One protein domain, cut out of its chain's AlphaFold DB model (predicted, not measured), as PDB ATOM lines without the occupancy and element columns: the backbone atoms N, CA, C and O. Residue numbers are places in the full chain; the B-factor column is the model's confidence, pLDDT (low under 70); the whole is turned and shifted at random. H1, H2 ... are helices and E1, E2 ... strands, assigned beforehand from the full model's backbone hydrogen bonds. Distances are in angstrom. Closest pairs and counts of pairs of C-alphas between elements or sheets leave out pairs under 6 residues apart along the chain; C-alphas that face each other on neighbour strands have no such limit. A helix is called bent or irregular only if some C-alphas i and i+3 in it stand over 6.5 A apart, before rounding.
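What this domain is: This is residues 182 to 312 of the 319 residues of an uncharacterized protein of Undibacterium pigrum (UniProt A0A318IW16). Five helices, H1 to H5, form a compact up-and-down bundle, each running against the one before it, and a long two-stranded hairpin, E1 and E2, covers the side of it formed by H1, H3 and H5. H3 is in the middle, and H6 packs on H5 alone at the bundle's edge. The printed part has 131 residues, in the order E1, E2 and then H1 to H6, and is mostly helix; the sheet E1 - E2 is antiparallel. The radius of gyration of the C-alphas is 13.3 A and the spans are 37 by 33 by 24 A.

How they stand to each other: E1, residues 182 to 192, and E2, residues 195 to 202, form an antiparallel hairpin, with N 187 and O 199 2.9 A apart, within hydrogen-bond range. H1, residues 211 to 221, touches H2, residues 225 to 238, at a shallow tilt of 30 degrees, opposite ways; their closest C-alphas, of Ala 216 and Ala 228, are 4.0 A apart. H3, residues 241 to 253, is the hub, touching H1, H2, H4, residues 261 to 273, and H5, residues 277 to 289. The closest C-alphas of H3 and H4, of Gly 248 and Ala 264, are 4.0 A apart. H5 touches H4 with residues 279 to 283 alone, closest at the C-alphas of Leu 268 and Ala 279, 5.3 A. The closest C-alphas of E2 and H5, of Val 199 and Asn 282, are 5.8 A apart. H6, residues 298 to 310, touches H5 at a shallow tilt of 19 degrees, opposite ways; the C-alphas of Gly 284 and Ser 301 are closest, 4.1 A. H6 and H3 are apart. Every O i to N i+4 pair is within hydrogen-bond range in H1, H3, H4 and H6, against 5 of 10 in H2 and 8 of 9 in H5.

Where its parts are: E1 begins at C-alpha 182, (-3.158, 14.084, 52.701), and measures 27.7 A; E2 measures 23.4 A. H2, 20.2 A, is irregular: C-alphas 231 and 234 are 7.9 A apart. H6 ends at C-alpha 310, (-3.792, -10.166, 44.913).

The domain as a whole: The C-alphas of Trp 194 and Ala 208, the two farthest apart, are 38.8 A apart. The printed part has no cut and no long link. Residues 204 to 209 have pLDDT under 70.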
ATOM      1  N   LEU A 182      -2.541  14.834  53.783       83.44
ATOM      2  CA  LEU A 182      -3.158  14.084  52.701       83.44
ATOM      3  C   LEU A 182      -2.755  12.614  52.791       83.44
ATOM      4  O   LEU A 182      -1.565  12.323  52.822       83.44
ATOM      5  N   ALA A 183      -3.739  11.725  52.858       79.88
ATOM      6  CA  ALA A 183      -3.588  10.285  53.035       79.88
ATOM      7  C   ALA A 183      -3.823   9.535  51.721       79.88
ATOM      8  O   ALA A 183      -3.118   8.579  51.400       79.88
ATOM      9  N   ARG A 184      -4.798   9.980  50.929       80.88
ATOM     10  CA  ARG A 184      -5.135   9.336  49.662       80.88
ATOM     11  C   ARG A 184      -5.867  10.289  48.736       80.88
ATOM     12  O   ARG A 184      -6.648  11.118  49.202       80.88
ATOM     13  N   VAL A 185      -5.643  10.124  47.438       81.12
ATOM     14  CA  VAL A 185      -6.287  10.907  46.387       81.12
ATOM     15  C   VAL A 185      -6.768   9.989  45.271       81.12
ATOM     16  O   VAL A 185      -6.002   9.170  44.770       81.12
ATOM     17  N   ASP A 186      -8.013  10.167  44.850       82.19
ATOM     18  CA  ASP A 186      -8.521   9.689  43.568       82.19
ATOM     19  C   ASP A 186      -8.653  10.906  42.638       82.19
ATOM     20  O   ASP A 186      -9.546  11.742  42.816       82.19
ATOM     21  N   LEU A 187      -7.735  11.032  41.673       83.62
ATOM     22  CA  LEU A 187      -7.736  12.121  40.690       83.62
ATOM     23  C   LEU A 187      -8.355  11.636  39.392       83.62
ATOM     24  O   LEU A 187      -7.920  10.629  38.836       83.62
ATOM     25  N   GLU A 188      -9.329  12.380  38.881       82.75
ATOM     26  CA  GLU A 188      -9.807  12.223  37.514       82.75
ATOM     27  C   GLU A 188      -9.152  13.273  36.619       82.75
ATOM     28  O   GLU A 188      -9.196  14.466  36.910       82.75
ATOM     29  N   PHE A 189      -8.568  12.833  35.510       82.81
ATOM     30  CA  PHE A 189      -7.912  13.707  34.544       82.81
ATOM     31  C   PHE A 189      -8.319  13.329  33.124       82.81
ATOM     32  O   PHE A 189      -8.749  12.205  32.857       82.81
ATOM     33  N   LYS A 190      -8.214  14.280  32.196       80.88
ATOM     34  CA  LYS A 190      -8.575  14.073  30.792       80.88
ATOM     35  C   LYS A 190      -7.331  13.764  29.973       80.88
ATOM     36  O   LYS A 190      -6.460  14.614  29.846       80.88
ATOM     37  N   ILE A 191      -7.291  12.582  29.364       76.94
ATOM     38  CA  ILE A 191      -6.256  12.213  28.385       76.94
ATOM     39  C   ILE A 191      -6.556  12.902  27.045       76.94
ATOM     40  O   ILE A 191      -5.666  13.383  26.351       76.94
ATOM     41  N   GLN A 192      -7.840  12.961  26.677       73.19
ATOM     42  CA  GLN A 192      -8.351  13.647  25.489       73.19
ATOM     43  C   GLN A 192      -9.690  14.318  25.814       73.19
ATOM     44  O   GLN A 192     -10.273  14.088  26.873       73.19
ATOM     45  N   LYS A 193     -10.225  15.114  24.875       73.62
ATOM     46  CA  LYS A 193     -11.448  15.923  25.053       73.62
ATOM     47  C   LYS A 193     -12.636  15.166  25.680       73.62
ATOM     48  O   LYS A 193     -13.404  15.779  26.419       73.62
ATOM     49  N   TRP A 194     -12.756  13.860  25.426       73.88
ATOM     50  CA  TRP A 194     -13.859  13.004  25.889       73.88
ATOM     51  C   TRP A 194     -13.410  11.726  26.610       73.88
ATOM     52  O   TRP A 194     -14.236  10.860  26.877       73.88
ATOM     53  N   VAL A 195     -12.114  11.593  26.906       78.88
ATOM     54  CA  VAL A 195     -11.558  10.407  27.567       78.88
ATOM     55  C   VAL A 195     -10.986  10.846  28.902       78.88
ATOM     56  O   VAL A 195      -9.951  11.516  28.936       78.88
ATOM     57  N   SER A 196     -11.675  10.493  29.986       81.38
ATOM     58  CA  SER A 196     -11.144  10.638  31.337       81.38
ATOM     59  C   SER A 196     -10.537   9.332  31.832       81.38
ATOM     60  O   SER A 196     -10.911   8.233  31.416       81.38
ATOM     61  N   ASN A 197      -9.559   9.469  32.711       86.69
ATOM     62  CA  ASN A 197      -8.949   8.374  33.437       86.69
ATOM     63  C   ASN A 197      -8.857   8.761  34.914       86.69
ATOM     64  O   ASN A 197      -8.895   9.944  35.255       86.69
ATOM     65  N   ARG A 198      -8.777   7.757  35.785       86.00
ATOM     66  CA  ARG A 198      -8.624   7.936  37.224       86.00
ATOM     67  C   ARG A 198      -7.318   7.321  37.694       86.00
ATOM     68  O   ARG A 198      -7.070   6.137  37.460       86.00
ATOM     69  N   VAL A 199      -6.542   8.113  38.420       89.62
ATOM     70  CA  VAL A 199      -5.386   7.627  39.172       89.62
ATOM     71  C   VAL A 199      -5.708   7.587  40.644       89.62
ATOM     72  O   VAL A 199      -6.351   8.484  41.189       89.62
ATOM     73  N   PHE A 200      -5.220   6.532  41.272       87.00
ATOM     74  CA  PHE A 200      -5.318   6.315  42.693       87.00
ATOM     75  C   PHE A 200      -3.944   6.487  43.325       87.00
ATOM     76  O   PHE A 200      -2.979   5.830  42.933       87.00
ATOM     77  N   ILE A 201      -3.857   7.385  44.295       87.50
ATOM     78  CA  ILE A 201      -2.636   7.696  45.025       87.50
ATOM     79  C   ILE A 201      -2.896   7.400  46.498       87.50
ATOM     80  O   ILE A 201      -3.814   7.961  47.094       87.50
ATOM     81  N   ASP A 202      -2.069   6.545  47.091       84.44
ATOM     82  CA  ASP A 202      -2.086   6.252  48.523       84.44
ATOM     83  C   ASP A 202      -0.745   6.688  49.128       84.44
ATOM     84  O   ASP A 202       0.306   6.145  48.792       84.44
ATOM     85  N   VAL A 203      -0.784   7.719  49.973       81.44
ATOM     86  CA  VAL A 203       0.383   8.320  50.652       81.44
ATOM     87  C   VAL A 203       0.373   8.056  52.157       81.44
ATOM     88  O   VAL A 203       1.225   8.546  52.892       81.44
ATOM     89  N   TYR A 204      -0.588   7.268  52.627       66.50
ATOM     90  CA  TYR A 204      -0.820   7.025  54.039       66.50
ATOM     91  C   TYR A 204       0.074   5.915  54.609       66.50
ATOM     92  O   TYR A 204       0.567   6.030  55.724       66.50
ATOM     93  N   ASN A 205       0.347   4.864  53.829       57.41
ATOM     94  CA  ASN A 205       1.218   3.750  54.240       57.41
ATOM     95  C   ASN A 205       2.705   3.997  53.927       57.41
ATOM     96  O   ASN A 205       3.497   3.058  53.820       57.41
ATOM     97  N   MET A 206       3.089   5.255  53.723       67.62
ATOM     98  CA  MET A 206       4.474   5.630  53.470       67.62
ATOM     99  C   MET A 206       5.228   5.774  54.803       67.62
ATOM    100  O   MET A 206       4.650   6.262  55.775       67.62
ATOM    101  N   PRO A 207       6.512   5.375  54.891       57.75
ATOM    102  CA  PRO A 207       7.343   5.666  56.055       57.75
ATOM    103  C   PRO A 207       7.247   7.147  56.453       57.75
ATOM    104  O   PRO A 207       7.188   8.025  55.590       57.75
ATOM    105  N   ALA A 208       7.255   7.424  57.762       45.56
ATOM    106  CA  ALA A 208       6.930   8.725  58.366       45.56
ATOM    107  C   ALA A 208       7.772   9.936  57.889       45.56
ATOM    108  O   ALA A 208       7.489  11.066  58.273       45.56
ATOM    109  N   ASN A 209       8.790   9.723  57.053       54.53
ATOM    110  CA  ASN A 209       9.693  10.736  56.508       54.53
ATOM    111  C   ASN A 209       9.504  11.023  55.004       54.53
ATOM    112  O   ASN A 209      10.300  11.764  54.431       54.53
ATOM    113  N   GLN A 210       8.477  10.482  54.340       74.06
ATOM    114  CA  GLN A 210       8.261  10.701  52.901       74.06
ATOM    115  C   GLN A 210       7.420  11.952  52.594       74.06
ATOM    116  O   GLN A 210       6.484  11.925  51.793       74.06
ATOM    117  N   GLU A 211       7.791  13.080  53.204       85.50
ATOM    118  CA  GLU A 211       7.203  14.401  52.930       85.50
ATOM    119  C   GLU A 211       7.219  14.725  51.427       85.50
ATOM    120  O   GLU A 211       6.233  15.211  50.881       85.50
ATOM    121  N   ALA A 212       8.296  14.345  50.736       90.81
ATOM    122  CA  ALA A 212       8.450  14.472  49.293       90.81
ATOM    123  C   ALA A 212       7.290  13.859  48.487       90.81
ATOM    124  O   ALA A 212       6.774  14.500  47.573       90.81
ATOM    125  N   LEU A 213       6.844  12.643  48.825       91.62
ATOM    126  CA  LEU A 213       5.746  11.986  48.105       91.62
ATOM    127  C   LEU A 213       4.403  12.640  48.407       91.62
ATOM    128  O   LEU A 213       3.567  12.774  47.515       91.62
ATOM    129  N   ARG A 214       4.213  13.108  49.642       90.50
ATOM    130  CA  ARG A 214       3.009  13.852  50.009       90.50
ATOM    131  C   ARG A 214       2.952  15.208  49.306       90.50
ATOM    132  O   ARG A 214       1.914  15.566  48.755       90.50
ATOM    133  N   ASN A 215       4.072  15.922  49.247       92.12
ATOM    134  CA  ASN A 215       4.203  17.183  48.518       92.12
ATOM    135  C   ASN A 215       4.007  16.975  47.008       92.12
ATOM    136  O   ASN A 215       3.338  17.787  46.367       92.12
ATOM    137  N   ALA A 216       4.487  15.856  46.454       93.81
ATOM    138  CA  ALA A 216       4.198  15.471  45.076       93.81
ATOM    139  C   ALA A 216       2.703  15.208  44.846       93.81
ATOM    140  O   ALA A 216       2.144  15.693  43.865       93.81
ATOM    141  N   ALA A 217       2.027  14.522  45.772       91.94
ATOM    142  CA  ALA A 217       0.583  14.308  45.696       91.94
ATOM    143  C   ALA A 217      -0.201  15.632  45.770       91.94
ATOM    144  O   ALA A 217      -1.099  15.855  44.959       91.94
ATOM    145  N   TYR A 218       0.175  16.563  46.656       91.38
ATOM    146  CA  TYR A 218      -0.398  17.917  46.680       91.38
ATOM    147  C   TYR A 218      -0.121  18.703  45.392       91.38
ATOM    148  O   TYR A 218      -0.952  19.494  44.948       91.38
ATOM    149  N   ALA A 219       1.047  18.530  44.775       92.31
ATOM    150  CA  ALA A 219       1.346  19.136  43.482       92.31
ATOM    151  C   ALA A 219       0.478  18.541  42.358       92.31
ATOM    152  O   ALA A 219      -0.038  19.301  41.543       92.31
ATOM    153  N   LEU A 220       0.220  17.228  42.360       90.69
ATOM    154  CA  LEU A 220      -0.706  16.583  41.420       90.69
ATOM    155  C   LEU A 220      -2.157  17.044  41.609       90.69
ATOM    156  O   LEU A 220      -2.823  17.337  40.624       90.69
ATOM    157  N   VAL A 221      -2.624  17.204  42.853       86.88
ATOM    158  CA  VAL A 221      -3.938  17.812  43.167       86.88
ATOM    159  C   VAL A 221      -4.054  19.237  42.613       86.88
ATOM    160  O   VAL A 221      -5.142  19.701  42.281       86.88
ATOM    161  N   ARG A 222      -2.929  19.949  42.505       86.81
ATOM    162  CA  ARG A 222      -2.848  21.289  41.908       86.81
ATOM    163  C   ARG A 222      -2.589  21.273  40.403       86.81
ATOM    164  O   ARG A 222      -2.414  22.350  39.840       86.81
ATOM    165  N   GLU A 223      -2.545  20.096  39.783       89.00
ATOM    166  CA  GLU A 223      -2.216  19.904  38.370       89.00
ATOM    167  C   GLU A 223      -0.836  20.492  37.997       89.00
ATOM    168  O   GLU A 223      -0.635  21.052  36.921       89.00
ATOM    169  N   GLN A 224       0.145  20.356  38.896       90.94
ATOM    170  CA  GLN A 224       1.516  20.853  38.736       90.94
ATOM    171  C   GLN A 224       2.514  19.690  38.637       90.94
ATOM    172  O   GLN A 224       3.254  19.408  39.581       90.94
ATOM    173  N   GLY A 225       2.566  19.014  37.487       92.81
ATOM    174  CA  GLY A 225       3.461  17.871  37.259       92.81
ATOM    175  C   GLY A 225       4.944  18.213  37.426       92.81
ATOM    176  O   GLY A 225       5.666  17.460  38.078       92.81
ATOM    177  N   HIS A 226       5.395  19.384  36.957       95.31
ATOM    178  CA  HIS A 226       6.784  19.822  37.157       95.31
ATOM    179  C   HIS A 226       7.141  19.979  38.642       95.31
ATOM    180  O   HIS A 226       8.226  19.582  39.067       95.31
ATOM    181  N   ALA A 227       6.235  20.533  39.451       94.69
ATOM    182  CA  ALA A 227       6.444  20.618  40.893       94.69
ATOM    183  C   ALA A 227       6.429  19.218  41.527       94.69
ATOM    184  O   ALA A 227       7.291  18.917  42.350       94.69
ATOM    185  N   ALA A 228       5.517  18.344  41.089       94.69
ATOM    186  CA  ALA A 228       5.395  16.985  41.604       94.69
ATOM    187  C   ALA A 228       6.662  16.150  41.372       94.69
ATOM    188  O   ALA A 228       7.173  15.547  42.316       94.69
ATOM    189  N   ILE A 229       7.214  16.153  40.152       94.88
ATOM    190  CA  ILE A 229       8.447  15.407  39.857       94.88
ATOM    191  C   ILE A 229       9.641  15.994  40.608       94.88
ATOM    192  O   ILE A 229      10.467  15.247  41.126       94.88
ATOM    193  N   ASN A 230       9.702  17.322  40.754       95.38
ATOM    194  CA  ASN A 230      10.770  17.981  41.499       95.38
ATOM    195  C   ASN A 230      10.778  17.601  42.984       95.38
ATOM    196  O   ASN A 230      11.863  17.493  43.552       95.38
ATOM    197  N   CYS A 231       9.612  17.357  43.595       94.44
ATOM    198  CA  CYS A 231       9.530  16.889  44.979       94.44
ATOM    199  C   CYS A 231      10.204  15.524  45.181       94.44
ATOM    200  O   CYS A 231      10.776  15.293  46.240       94.44
ATOM    201  N   ILE A 232      10.153  14.631  44.186       93.81
ATOM    202  CA  ILE A 232      10.642  13.246  44.312       93.81
ATOM    203  C   ILE A 232      11.916  12.959  43.512       93.81
ATOM    204  O   ILE A 232      12.418  11.840  43.568       93.81
ATOM    205  N   LYS A 233      12.451  13.941  42.775       93.00
ATOM    206  CA  LYS A 233      13.558  13.754  41.818       93.00
ATOM    207  C   LYS A 233      14.784  13.075  42.440       93.00
ATOM    208  O   LYS A 233      15.336  12.156  41.853       93.00
ATOM    209  N   GLU A 234      15.167  13.485  43.649       90.81
ATOM    210  CA  GLU A 234      16.351  12.976  44.361       90.81
ATOM    211  C   GLU A 234      16.109  11.579  44.944       90.81
ATOM    212  O   GLU A 234      17.046  10.879  45.316       90.81
ATOM    213  N   LEU A 235      14.844  11.156  45.002       91.25
ATOM    214  CA  LEU A 235      14.442   9.846  45.493       91.25
ATOM    215  C   LEU A 235      14.321   8.816  44.366       91.25
ATOM    216  O   LEU A 235      14.209   7.630  44.666       91.25
ATOM    217  N   LEU A 236      14.350   9.208  43.088       90.50
ATOM    218  CA  LEU A 236      14.200   8.266  41.968       90.50
ATOM    219  C   LEU A 236      15.287   7.177  41.979       90.50
ATOM    220  O   LEU A 236      14.990   6.008  41.728       90.50
ATOM    221  N   ASP A 237      16.509   7.542  42.370       87.69
ATOM    222  CA  ASP A 237      17.660   6.631  42.435       87.69
ATOM    223  C   ASP A 237      17.592   5.646  43.611       87.69
ATOM    224  O   ASP A 237      18.266   4.618  43.607       87.69
ATOM    225  N   THR A 238      16.736   5.906  44.607       87.31
ATOM    226  CA  THR A 238      16.529   4.986  45.743       87.31
ATOM    227  C   THR A 238      15.785   3.714  45.339       87.31
ATOM    228  O   THR A 238      15.767   2.742  46.093       87.31
ATOM    229  N   ASN A 239      15.164   3.717  44.150       84.75
ATOM    230  CA  ASN A 239      14.382   2.610  43.610       84.75
ATOM    231  C   ASN A 239      13.307   2.115  44.603       84.75
ATOM    232  O   ASN A 239      13.021   0.923  44.677       84.75
ATOM    233  N   HIS A 240      12.722   3.026  45.390       90.31
ATOM    234  CA  HIS A 240      11.581   2.733  46.255       90.31
ATOM    235  C   HIS A 240      10.298   2.592  45.430       90.31
ATOM    236  O   HIS A 240       9.997   3.437  44.586       90.31
ATOM    237  N   ALA A 241       9.517   1.547  45.716       92.06
ATOM    238  CA  ALA A 241       8.342   1.174  44.932       92.06
ATOM    239  C   ALA A 241       7.346   2.339  44.778       92.06
ATOM    240  O   ALA A 241       6.990   2.694  43.658       92.06
ATOM    241  N   GLN A 242       7.014   3.021  45.880       90.88
ATOM    242  CA  GLN A 242       6.072   4.147  45.889       90.88
ATOM    243  C   GLN A 242       6.596   5.380  45.142       90.88
ATOM    244  O   GLN A 242       5.816   6.121  44.548       90.88
ATOM    245  N   VAL A 243       7.915   5.612  45.161       93.19
ATOM    246  CA  VAL A 243       8.535   6.732  44.435       93.19
ATOM    247  C   VAL A 243       8.421   6.506  42.935       93.19
ATOM    248  O   VAL A 243       8.015   7.407  42.204       93.19
ATOM    249  N   LEU A 244       8.715   5.288  42.480       95.50
ATOM    250  CA  LEU A 244       8.561   4.906  41.079       95.50
ATOM    251  C   LEU A 244       7.084   4.898  40.667       95.50
ATOM    252  O   LEU A 244       6.748   5.407  39.603       95.50
ATOM    253  N   GLY A 245       6.192   4.399  41.526       95.25
ATOM    254  CA  GLY A 245       4.748   4.441  41.305       95.25
ATOM    255  C   GLY A 245       4.250   5.873  41.100       95.25
ATOM    256  O   GLY A 245       3.592   6.164  40.101       95.25
ATOM    257  N   MET A 246       4.646   6.793  41.987       94.75
ATOM    258  CA  MET A 246       4.343   8.223  41.869       94.75
ATOM    259  C   MET A 246       4.928   8.829  40.589       94.75
ATOM    260  O   MET A 246       4.226   9.545  39.878       94.75
ATOM    261  N   ALA A 247       6.184   8.523  40.254       95.69
ATOM    262  CA  ALA A 247       6.815   8.998  39.024       95.69
ATOM    263  C   ALA A 247       6.040   8.545  37.779       95.69
ATOM    264  O   ALA A 247       5.768   9.357  36.898       95.69
ATOM    265  N   GLY A 248       5.609   7.281  37.734       96.50
ATOM    266  CA  GLY A 248       4.784   6.757  36.649       96.50
ATOM    267  C   GLY A 248       3.445   7.487  36.505       96.50
ATOM    268  O   GLY A 248       3.043   7.812  35.390       96.50
ATOM    269  N   ILE A 249       2.789   7.817  37.621       95.44
ATOM    270  CA  ILE A 249       1.552   8.621  37.630       95.44
ATOM    271  C   ILE A 249       1.809  10.042  37.107       95.44
ATOM    272  O   ILE A 249       1.029  10.545  36.297       95.44
ATOM    273  N   ILE A 250       2.903  10.689  37.522       95.25
ATOM    274  CA  ILE A 250       3.256  12.038  37.052       95.25
ATOM    275  C   ILE A 250       3.444  12.046  35.527       95.25
ATOM    276  O   ILE A 250       2.868  12.894  34.851       95.25
ATOM    277  N   GLN A 251       4.170  11.066  34.975       95.50
ATOM    278  CA  GLN A 251       4.405  10.973  33.525       95.50
ATOM    279  C   GLN A 251       3.134  10.628  32.733       95.50
ATOM    280  O   GLN A 251       2.970  11.068  31.598       95.50
ATOM    281  N   ALA A 252       2.217   9.856  33.325       93.69
ATOM    282  CA  ALA A 252       0.964   9.463  32.685       93.69
ATOM    283  C   ALA A 252      -0.110  10.565  32.684       93.69
ATOM    284  O   ALA A 252      -0.920  10.628  31.760       93.69
ATOM    285  N   THR A 253      -0.146  11.406  33.723       89.38
ATOM    286  CA  THR A 253      -1.165  12.465  33.859       89.38
ATOM    287  C   THR A 253      -0.892  13.670  32.964       89.38
ATOM    288  O   THR A 253      -1.843  14.296  32.500       89.38
ATOM    289  N   GLY A 254       0.380  13.995  32.694       80.12
ATOM    290  CA  GLY A 254       0.750  15.111  31.810       80.12
ATOM    291  C   GLY A 254       0.348  16.487  32.352       80.12
ATOM    292  O   GLY A 254       0.141  17.441  31.607       80.12
ATOM    293  N   TYR A 255       0.178  16.624  33.667       84.56
ATOM    294  CA  TYR A 255      -0.185  17.908  34.251       84.56
ATOM    295  C   TYR A 255       0.946  18.923  34.078       84.56
ATOM    296  O   TYR A 255       2.014  18.767  34.666       84.56
ATOM    297  N   SER A 256       0.722  19.984  33.296       80.88
ATOM    298  CA  SER A 256       1.741  20.989  32.932       80.88
ATOM    299  C   SER A 256       3.007  20.409  32.270       80.88
ATOM    300  O   SER A 256       4.025  21.088  32.221       80.88
ATOM    301  N   MET A 257       2.946  19.165  31.782       88.81
ATOM    302  CA  MET A 257       4.040  18.398  31.177       88.81
ATOM    303  C   MET A 257       3.498  17.589  29.993       88.81
ATOM    304  O   MET A 257       2.310  17.283  29.952       88.81
ATOM    305  N   ASP A 258       4.346  17.181  29.055       89.31
ATOM    306  CA  ASP A 258       3.913  16.236  28.021       89.31
ATOM    307  C   ASP A 258       3.718  14.830  28.616       89.31
ATOM    308  O   ASP A 258       4.480  14.404  29.487       89.31
ATOM    309  N   ILE A 259       2.700  14.099  28.147       91.31
ATOM    310  CA  ILE A 259       2.476  12.703  28.551       91.31
ATOM    311  C   ILE A 259       3.555  11.819  27.918       91.31
ATOM    312  O   ILE A 259       3.643  11.736  26.691       91.31
ATOM    313  N   ASP A 260       4.291  11.078  28.746       93.56
ATOM    314  CA  ASP A 260       5.205  10.022  28.306       93.56
ATOM    315  C   ASP A 260       4.719   8.659  28.814       93.56
ATOM    316  O   ASP A 260       5.102   8.171  29.882       93.56
ATOM    317  N   GLY A 261       3.847   8.020  28.028       95.12
ATOM    318  CA  GLY A 261       3.305   6.706  28.365       95.12
ATOM    319  C   GLY A 261       4.357   5.594  28.366       95.12
ATOM    320  O   GLY A 261       4.188   4.615  29.091       95.12
ATOM    321  N   SER A 262       5.456   5.733  27.615       96.88
ATOM    322  CA  SER A 262       6.527   4.723  27.616       96.88
ATOM    323  C   SER A 262       7.297   4.766  28.931       96.88
ATOM    324  O   SER A 262       7.529   3.729  29.554       96.88
ATOM    325  N   LEU A 263       7.636   5.972  29.388       96.31
ATOM    326  CA  LEU A 263       8.305   6.180  30.665       96.31
ATOM    327  C   LEU A 263       7.385   5.852  31.849       96.31
ATOM    328  O   LEU A 263       7.821   5.225  32.814       96.31
ATOM    329  N   ALA A 264       6.095   6.192  31.756       97.12
ATOM    330  CA  ALA A 264       5.101   5.767  32.738       97.12
ATOM    331  C   ALA A 264       5.018   4.235  32.842       97.12
ATOM    332  O   ALA A 264       4.987   3.695  33.949       97.12
ATOM    333  N   LEU A 265       5.025   3.524  31.704       98.19
ATOM    334  CA  LEU A 265       5.014   2.058  31.668       98.19
ATOM    335  C   LEU A 265       6.220   1.463  32.400       98.19
ATOM    336  O   LEU A 265       6.047   0.519  33.173       98.19
ATOM    337  N   ASP A 266       7.419   1.994  32.146       97.81
ATOM    338  CA  ASP A 266       8.658   1.537  32.783       97.81
ATOM    339  C   ASP A 266       8.596   1.711  34.303       97.81
ATOM    340  O   ASP A 266       8.731   0.738  35.052       97.81
ATOM    341  N   TYR A 267       8.307   2.932  34.763       97.94
ATOM    342  CA  TYR A 267       8.246   3.235  36.188       97.94
ATOM    343  C   TYR A 267       7.196   2.400  36.920       97.94
ATOM    344  O   TYR A 267       7.495   1.838  37.974       97.94
ATOM    345  N   LEU A 268       5.994   2.253  36.354       98.25
ATOM    346  CA  LEU A 268       4.933   1.459  36.977       98.25
ATOM    347  C   LEU A 268       5.301  -0.024  37.029       98.25
ATOM    348  O   LEU A 268       5.131  -0.645  38.072       98.25
ATOM    349  N   LYS A 269       5.862  -0.604  35.961       98.31
ATOM    350  CA  LYS A 269       6.305  -2.009  35.982       98.31
ATOM    351  C   LYS A 269       7.392  -2.261  37.023       98.31
ATOM    352  O   LYS A 269       7.356  -3.290  37.695       98.31
ATOM    353  N   ARG A 270       8.335  -1.328  37.177       97.69
ATOM    354  CA  ARG A 270       9.380  -1.401  38.209       97.69
ATOM    355  C   ARG A 270       8.811  -1.242  39.618       97.69
ATOM    356  O   ARG A 270       9.226  -1.958  40.519       97.69
ATOM    357  N   ALA A 271       7.839  -0.357  39.822       97.00
ATOM    358  CA  ALA A 271       7.140  -0.238  41.101       97.00
ATOM    359  C   ALA A 271       6.407  -1.544  41.466       97.00
ATOM    360  O   ALA A 271       6.532  -2.039  42.585       97.00
ATOM    361  N   ILE A 272       5.713  -2.150  40.496       97.94
ATOM    362  CA  ILE A 272       4.998  -3.425  40.663       97.94
ATOM    363  C   ILE A 272       5.963  -4.555  41.031       97.94
ATOM    364  O   ILE A 272       5.675  -5.321  41.950       97.94
ATOM    365  N   SER A 273       7.123  -4.654  40.368       97.62
ATOM    366  CA  SER A 273       8.115  -5.695  40.680       97.62
ATOM    367  C   SER A 273       8.717  -5.562  42.084       97.62
ATOM    368  O   SER A 273       9.218  -6.542  42.630       97.62
ATOM    369  N   LEU A 274       8.621  -4.373  42.687       94.56
ATOM    370  CA  LEU A 274       9.024  -4.082  44.062       94.56
ATOM    371  C   LEU A 274       7.872  -4.184  45.074       94.56
ATOM    372  O   LEU A 274       8.068  -3.882  46.250       94.56
ATOM    373  N   GLY A 275       6.682  -4.613  44.645       92.31
ATOM    374  CA  GLY A 275       5.546  -4.853  45.533       92.31
ATOM    375  C   GLY A 275       4.527  -3.714  45.627       92.31
ATOM    376  O   GLY A 275       3.675  -3.754  46.513       92.31
ATOM    377  N   ASP A 276       4.556  -2.719  44.734       92.44
ATOM    378  CA  ASP A 276       3.536  -1.664  44.705       92.44
ATOM    379  C   ASP A 276       2.261  -2.115  43.964       92.44
ATOM    380  O   ASP A 276       2.167  -2.083  42.733       92.44
ATOM    381  N   GLY A 277       1.243  -2.518  44.729       92.44
ATOM    382  CA  GLY A 277      -0.067  -2.880  44.180       92.44
ATOM    383  C   GLY A 277      -0.865  -1.686  43.640       92.44
ATOM    384  O   GLY A 277      -1.705  -1.858  42.755       92.44
ATOM    385  N   ILE A 278      -0.612  -0.469  44.134       91.81
ATOM    386  CA  ILE A 278      -1.265   0.759  43.656       91.81
ATOM    387  C   ILE A 278      -0.781   1.067  42.240       91.81
ATOM    388  O   ILE A 278      -1.582   1.394  41.363       91.81
ATOM    389  N   ALA A 279       0.515   0.870  41.984       95.94
ATOM    390  CA  ALA A 279       1.077   0.945  40.642       95.94
ATOM    391  C   ALA A 279       0.440  -0.085  39.690       95.94
ATOM    392  O   ALA A 279       0.134   0.264  38.549       95.94
ATOM    393  N   ALA A 280       0.161  -1.314  40.152       97.25
ATOM    394  CA  ALA A 280      -0.556  -2.319  39.356       97.25
ATOM    395  C   ALA A 280      -1.974  -1.857  38.994       97.25
ATOM    396  O   ALA A 280      -2.379  -1.951  37.835       97.25
ATOM    397  N   TYR A 281      -2.708  -1.291  39.956       95.19
ATOM    398  CA  TYR A 281      -4.040  -0.743  39.707       95.19
ATOM    399  C   TYR A 281      -4.007   0.389  38.665       95.19
ATOM    400  O   TYR A 281      -4.744   0.346  37.676       95.19
ATOM    401  N   ASN A 282      -3.114   1.367  38.846       96.00
ATOM    402  CA  ASN A 282      -2.994   2.508  37.937       96.00
ATOM    403  C   ASN A 282      -2.561   2.082  36.532       96.00
ATOM    404  O   ASN A 282      -3.137   2.543  35.549       96.00
ATOM    405  N   LEU A 283      -1.610   1.149  36.417       97.62
ATOM    406  CA  LEU A 283      -1.211   0.594  35.125       97.62
ATOM    407  C   LEU A 283      -2.380  -0.118  34.432       97.62
ATOM    408  O   LEU A 283      -2.588   0.060  33.232       97.62
ATOM    409  N   GLY A 284      -3.183  -0.871  35.188       96.50
ATOM    410  CA  GLY A 284      -4.418  -1.469  34.691       96.50
ATOM    411  C   GLY A 284      -5.380  -0.430  34.103       96.50
ATOM    412  O   GLY A 284      -5.883  -0.618  32.992       96.50
ATOM    413  N   ASN A 285      -5.591   0.694  34.796       94.19
ATOM    414  CA  ASN A 285      -6.431   1.797  34.316       94.19
ATOM    415  C   ASN A 285      -5.856   2.495  33.077       94.19
ATOM    416  O   ASN A 285      -6.605   2.821  32.151       94.19
ATOM    417  N   PHE A 286      -4.542   2.719  33.017       95.44
ATOM    418  CA  PHE A 286      -3.908   3.308  31.837       95.44
ATOM    419  C   PHE A 286      -4.022   2.389  30.625       95.44
ATOM    420  O   PHE A 286      -4.488   2.834  29.582       95.44
ATOM    421  N   LEU A 287      -3.749   1.091  30.769       96.00
ATOM    422  CA  LEU A 287      -3.891   0.117  29.679       96.00
ATOM    423  C   LEU A 287      -5.344  -0.084  29.228       96.00
ATOM    424  O   LEU A 287      -5.577  -0.504  28.102       96.00
ATOM    425  N   LYS A 288      -6.337   0.236  30.061       93.19
ATOM    426  CA  LYS A 288      -7.750   0.188  29.655       93.19
ATOM    427  C   LYS A 288      -8.102   1.267  28.625       93.19
ATOM    428  O   LYS A 288      -8.933   1.034  27.753       93.19
ATOM    429  N   THR A 289      -7.512   2.454  28.753       90.94
ATOM    430  CA  THR A 289      -7.852   3.637  27.929       90.94
ATOM    431  C   THR A 289      -6.786   3.970  26.888       90.94
ATOM    432  O   THR A 289      -7.108   4.522  25.840       90.94
ATOM    433  N   GLY A 290      -5.538   3.587  27.150       92.31
ATOM    434  CA  GLY A 290      -4.359   3.969  26.389       92.31
ATOM    435  C   GLY A 290      -3.879   5.393  26.696       92.31
ATOM    436  O   GLY A 290      -4.644   6.270  27.085       92.31
ATOM    437  N   LEU A 291      -2.588   5.622  26.475       92.62
ATOM    438  CA  LEU A 291      -1.900   6.912  26.529       92.62
ATOM    439  C   LEU A 291      -0.983   7.039  25.298       92.62
ATOM    440  O   LEU A 291      -0.602   6.021  24.708       92.62
ATOM    441  N   PRO A 292      -0.566   8.252  24.897       91.88
ATOM    442  CA  PRO A 292       0.558   8.413  23.973       91.88
ATOM    443  C   PRO A 292       1.775   7.593  24.437       91.88
ATOM    444  O   PRO A 292       2.233   7.744  25.564       91.88
ATOM    445  N   GLY A 293       2.271   6.676  23.599       91.62
ATOM    446  CA  GLY A 293       3.378   5.769  23.950       91.62
ATOM    447  C   GLY A 293       2.993   4.521  24.761       91.62
ATOM    448  O   GLY A 293       3.840   3.663  24.981       91.62
ATOM    449  N   MET A 294       1.726   4.364  25.156       95.06
ATOM    450  CA  MET A 294       1.204   3.170  25.834       95.06
ATOM    451  C   MET A 294      -0.191   2.826  25.279       95.06
ATOM    452  O   MET A 294      -1.197   3.283  25.821       95.06
ATOM    453  N   PRO A 295      -0.290   2.054  24.182       94.62
ATOM    454  CA  PRO A 295      -1.578   1.681  23.599       94.62
ATOM    455  C   PRO A 295      -2.476   0.938  24.590       94.62
ATOM    456  O   PRO A 295      -1.991   0.250  25.489       94.62
ATOM    457  N   ALA A 296      -3.790   1.044  24.391       95.06
ATOM    458  CA  ALA A 296      -4.734   0.255  25.165       95.06
ATOM    459  C   ALA A 296      -4.527  -1.251  24.913       95.06
ATOM    460  O   ALA A 296      -4.355  -1.685  23.772       95.06
ATOM    461  N   ASP A 297      -4.576  -2.041  25.979       97.56
ATOM    462  CA  ASP A 297      -4.509  -3.498  25.966       97.56
ATOM    463  C   ASP A 297      -5.396  -4.036  27.091       97.56
ATOM    464  O   ASP A 297      -5.020  -4.069  28.265       97.56
ATOM    465  N   GLU A 298      -6.599  -4.465  26.720       96.06
ATOM    466  CA  GLU A 298      -7.607  -4.952  27.658       96.06
ATOM    467  C   GLU A 298      -7.163  -6.226  28.396       96.06
ATOM    468  O   GLU A 298      -7.482  -6.399  29.574       96.06
ATOM    469  N   LYS A 299      -6.376  -7.098  27.751       97.69
ATOM    470  CA  LYS A 299      -5.882  -8.330  28.384       97.69
ATOM    471  C   LYS A 299      -4.858  -8.002  29.459       97.69
ATOM    472  O   LYS A 299      -4.972  -8.492  30.583       97.69
ATOM    473  N   SER A 300      -3.886  -7.153  29.128       97.56
ATOM    474  CA  SER A 300      -2.898  -6.689  30.102       97.56
ATOM    475  C   SER A 300      -3.561  -5.865  31.211       97.56
ATOM    476  O   SER A 300      -3.240  -6.056  32.380       97.56
ATOM    477  N   SER A 301      -4.542  -5.019  30.880       97.50
ATOM    478  CA  SER A 301      -5.342  -4.278  31.862       97.50
ATOM    479  C   SER A 301      -6.006  -5.215  32.877       97.50
ATOM    480  O   SER A 301      -5.790  -5.066  34.080       97.50
ATOM    481  N   ALA A 302      -6.736  -6.235  32.412       96.94
ATOM    482  CA  ALA A 302      -7.384  -7.217  33.282       96.94
ATOM    483  C   ALA A 302      -6.374  -7.973  34.162       96.94
ATOM    484  O   ALA A 302      -6.638  -8.196  35.344       96.94
ATOM    485  N   HIS A 303      -5.207  -8.319  33.608       97.94
ATOM    486  CA  HIS A 303      -4.123  -8.957  34.351       97.94
ATOM    487  C   HIS A 303      -3.594  -8.073  35.491       97.94
ATOM    488  O   HIS A 303      -3.555  -8.523  36.634       97.94
ATOM    489  N   TYR A 304      -3.241  -6.811  35.224       98.06
ATOM    490  CA  TYR A 304      -2.715  -5.916  36.264       98.06
ATOM    491  C   TYR A 304      -3.766  -5.533  37.310       98.06
ATOM    492  O   TYR A 304      -3.439  -5.423  38.490       98.06
ATOM    493  N   LEU A 305      -5.038  -5.396  36.920       95.06
ATOM    494  CA  LEU A 305      -6.127  -5.203  37.881       95.06
ATOM    495  C   LEU A 305      -6.304  -6.436  38.780       95.06
ATOM    496  O   LEU A 305      -6.523  -6.291  39.981       95.06
ATOM    497  N   HIS A 306      -6.191  -7.650  38.239       95.75
ATOM    498  CA  HIS A 306      -6.196  -8.861  39.059       95.75
ATOM    499  C   HIS A 306      -5.019  -8.877  40.041       95.75
ATOM    500  O   HIS A 306      -5.227  -9.056  41.239       95.75
ATOM    501  N   LEU A 307      -3.811  -8.593  39.547       96.31
ATOM    502  CA  LEU A 307      -2.597  -8.538  40.358       96.31
ATOM    503  C   LEU A 307      -2.711  -7.514  41.497       96.31
ATOM    504  O   LEU A 307      -2.366  -7.815  42.635       96.31
ATOM    505  N   ALA A 308      -3.264  -6.328  41.232       94.00
ATOM    506  CA  ALA A 308      -3.493  -5.319  42.263       94.00
ATOM    507  C   ALA A 308      -4.369  -5.849  43.416       94.00
ATOM    508  O   ALA A 308      -4.079  -5.577  44.581       94.00
ATOM    509  N   LYS A 309      -5.401  -6.653  43.115       90.31
ATOM    510  CA  LYS A 309      -6.236  -7.300  44.144       90.31
ATOM    511  C   LYS A 309      -5.468  -8.356  44.930       90.31
ATOM    512  O   LYS A 309      -5.600  -8.405  46.149       90.31
ATOM    513  N   GLU A 310      -4.660  -9.175  44.256       93.25
ATOM    514  CA  GLU A 310      -3.792 -10.166  44.913       93.25
ATOM    515  C   GLU A 310      -2.787  -9.497  45.862       93.25
ATOM    516  O   GLU A 310      -2.496 -10.019  46.935       93.25
ATOM    517  N   MET A 311      -2.328  -8.293  45.511       88.75
ATOM    518  CA  MET A 311      -1.455  -7.451  46.336       88.75
ATOM    519  C   MET A 311      -2.208  -6.666  47.427       88.75
ATOM    520  O   MET A 311      -1.608  -5.865  48.142       88.75
ATOM    521  N   GLY A 312      -3.515  -6.898  47.591       85.06
ATOM    522  CA  GLY A 312      -4.325  -6.331  48.667       85.06
ATOM    523  C   GLY A 312      -4.904  -4.944  48.390       85.06
ATOM    524  O   GLY A 312      -5.395  -4.306  49.323       85.06
TER     525      GLY A 312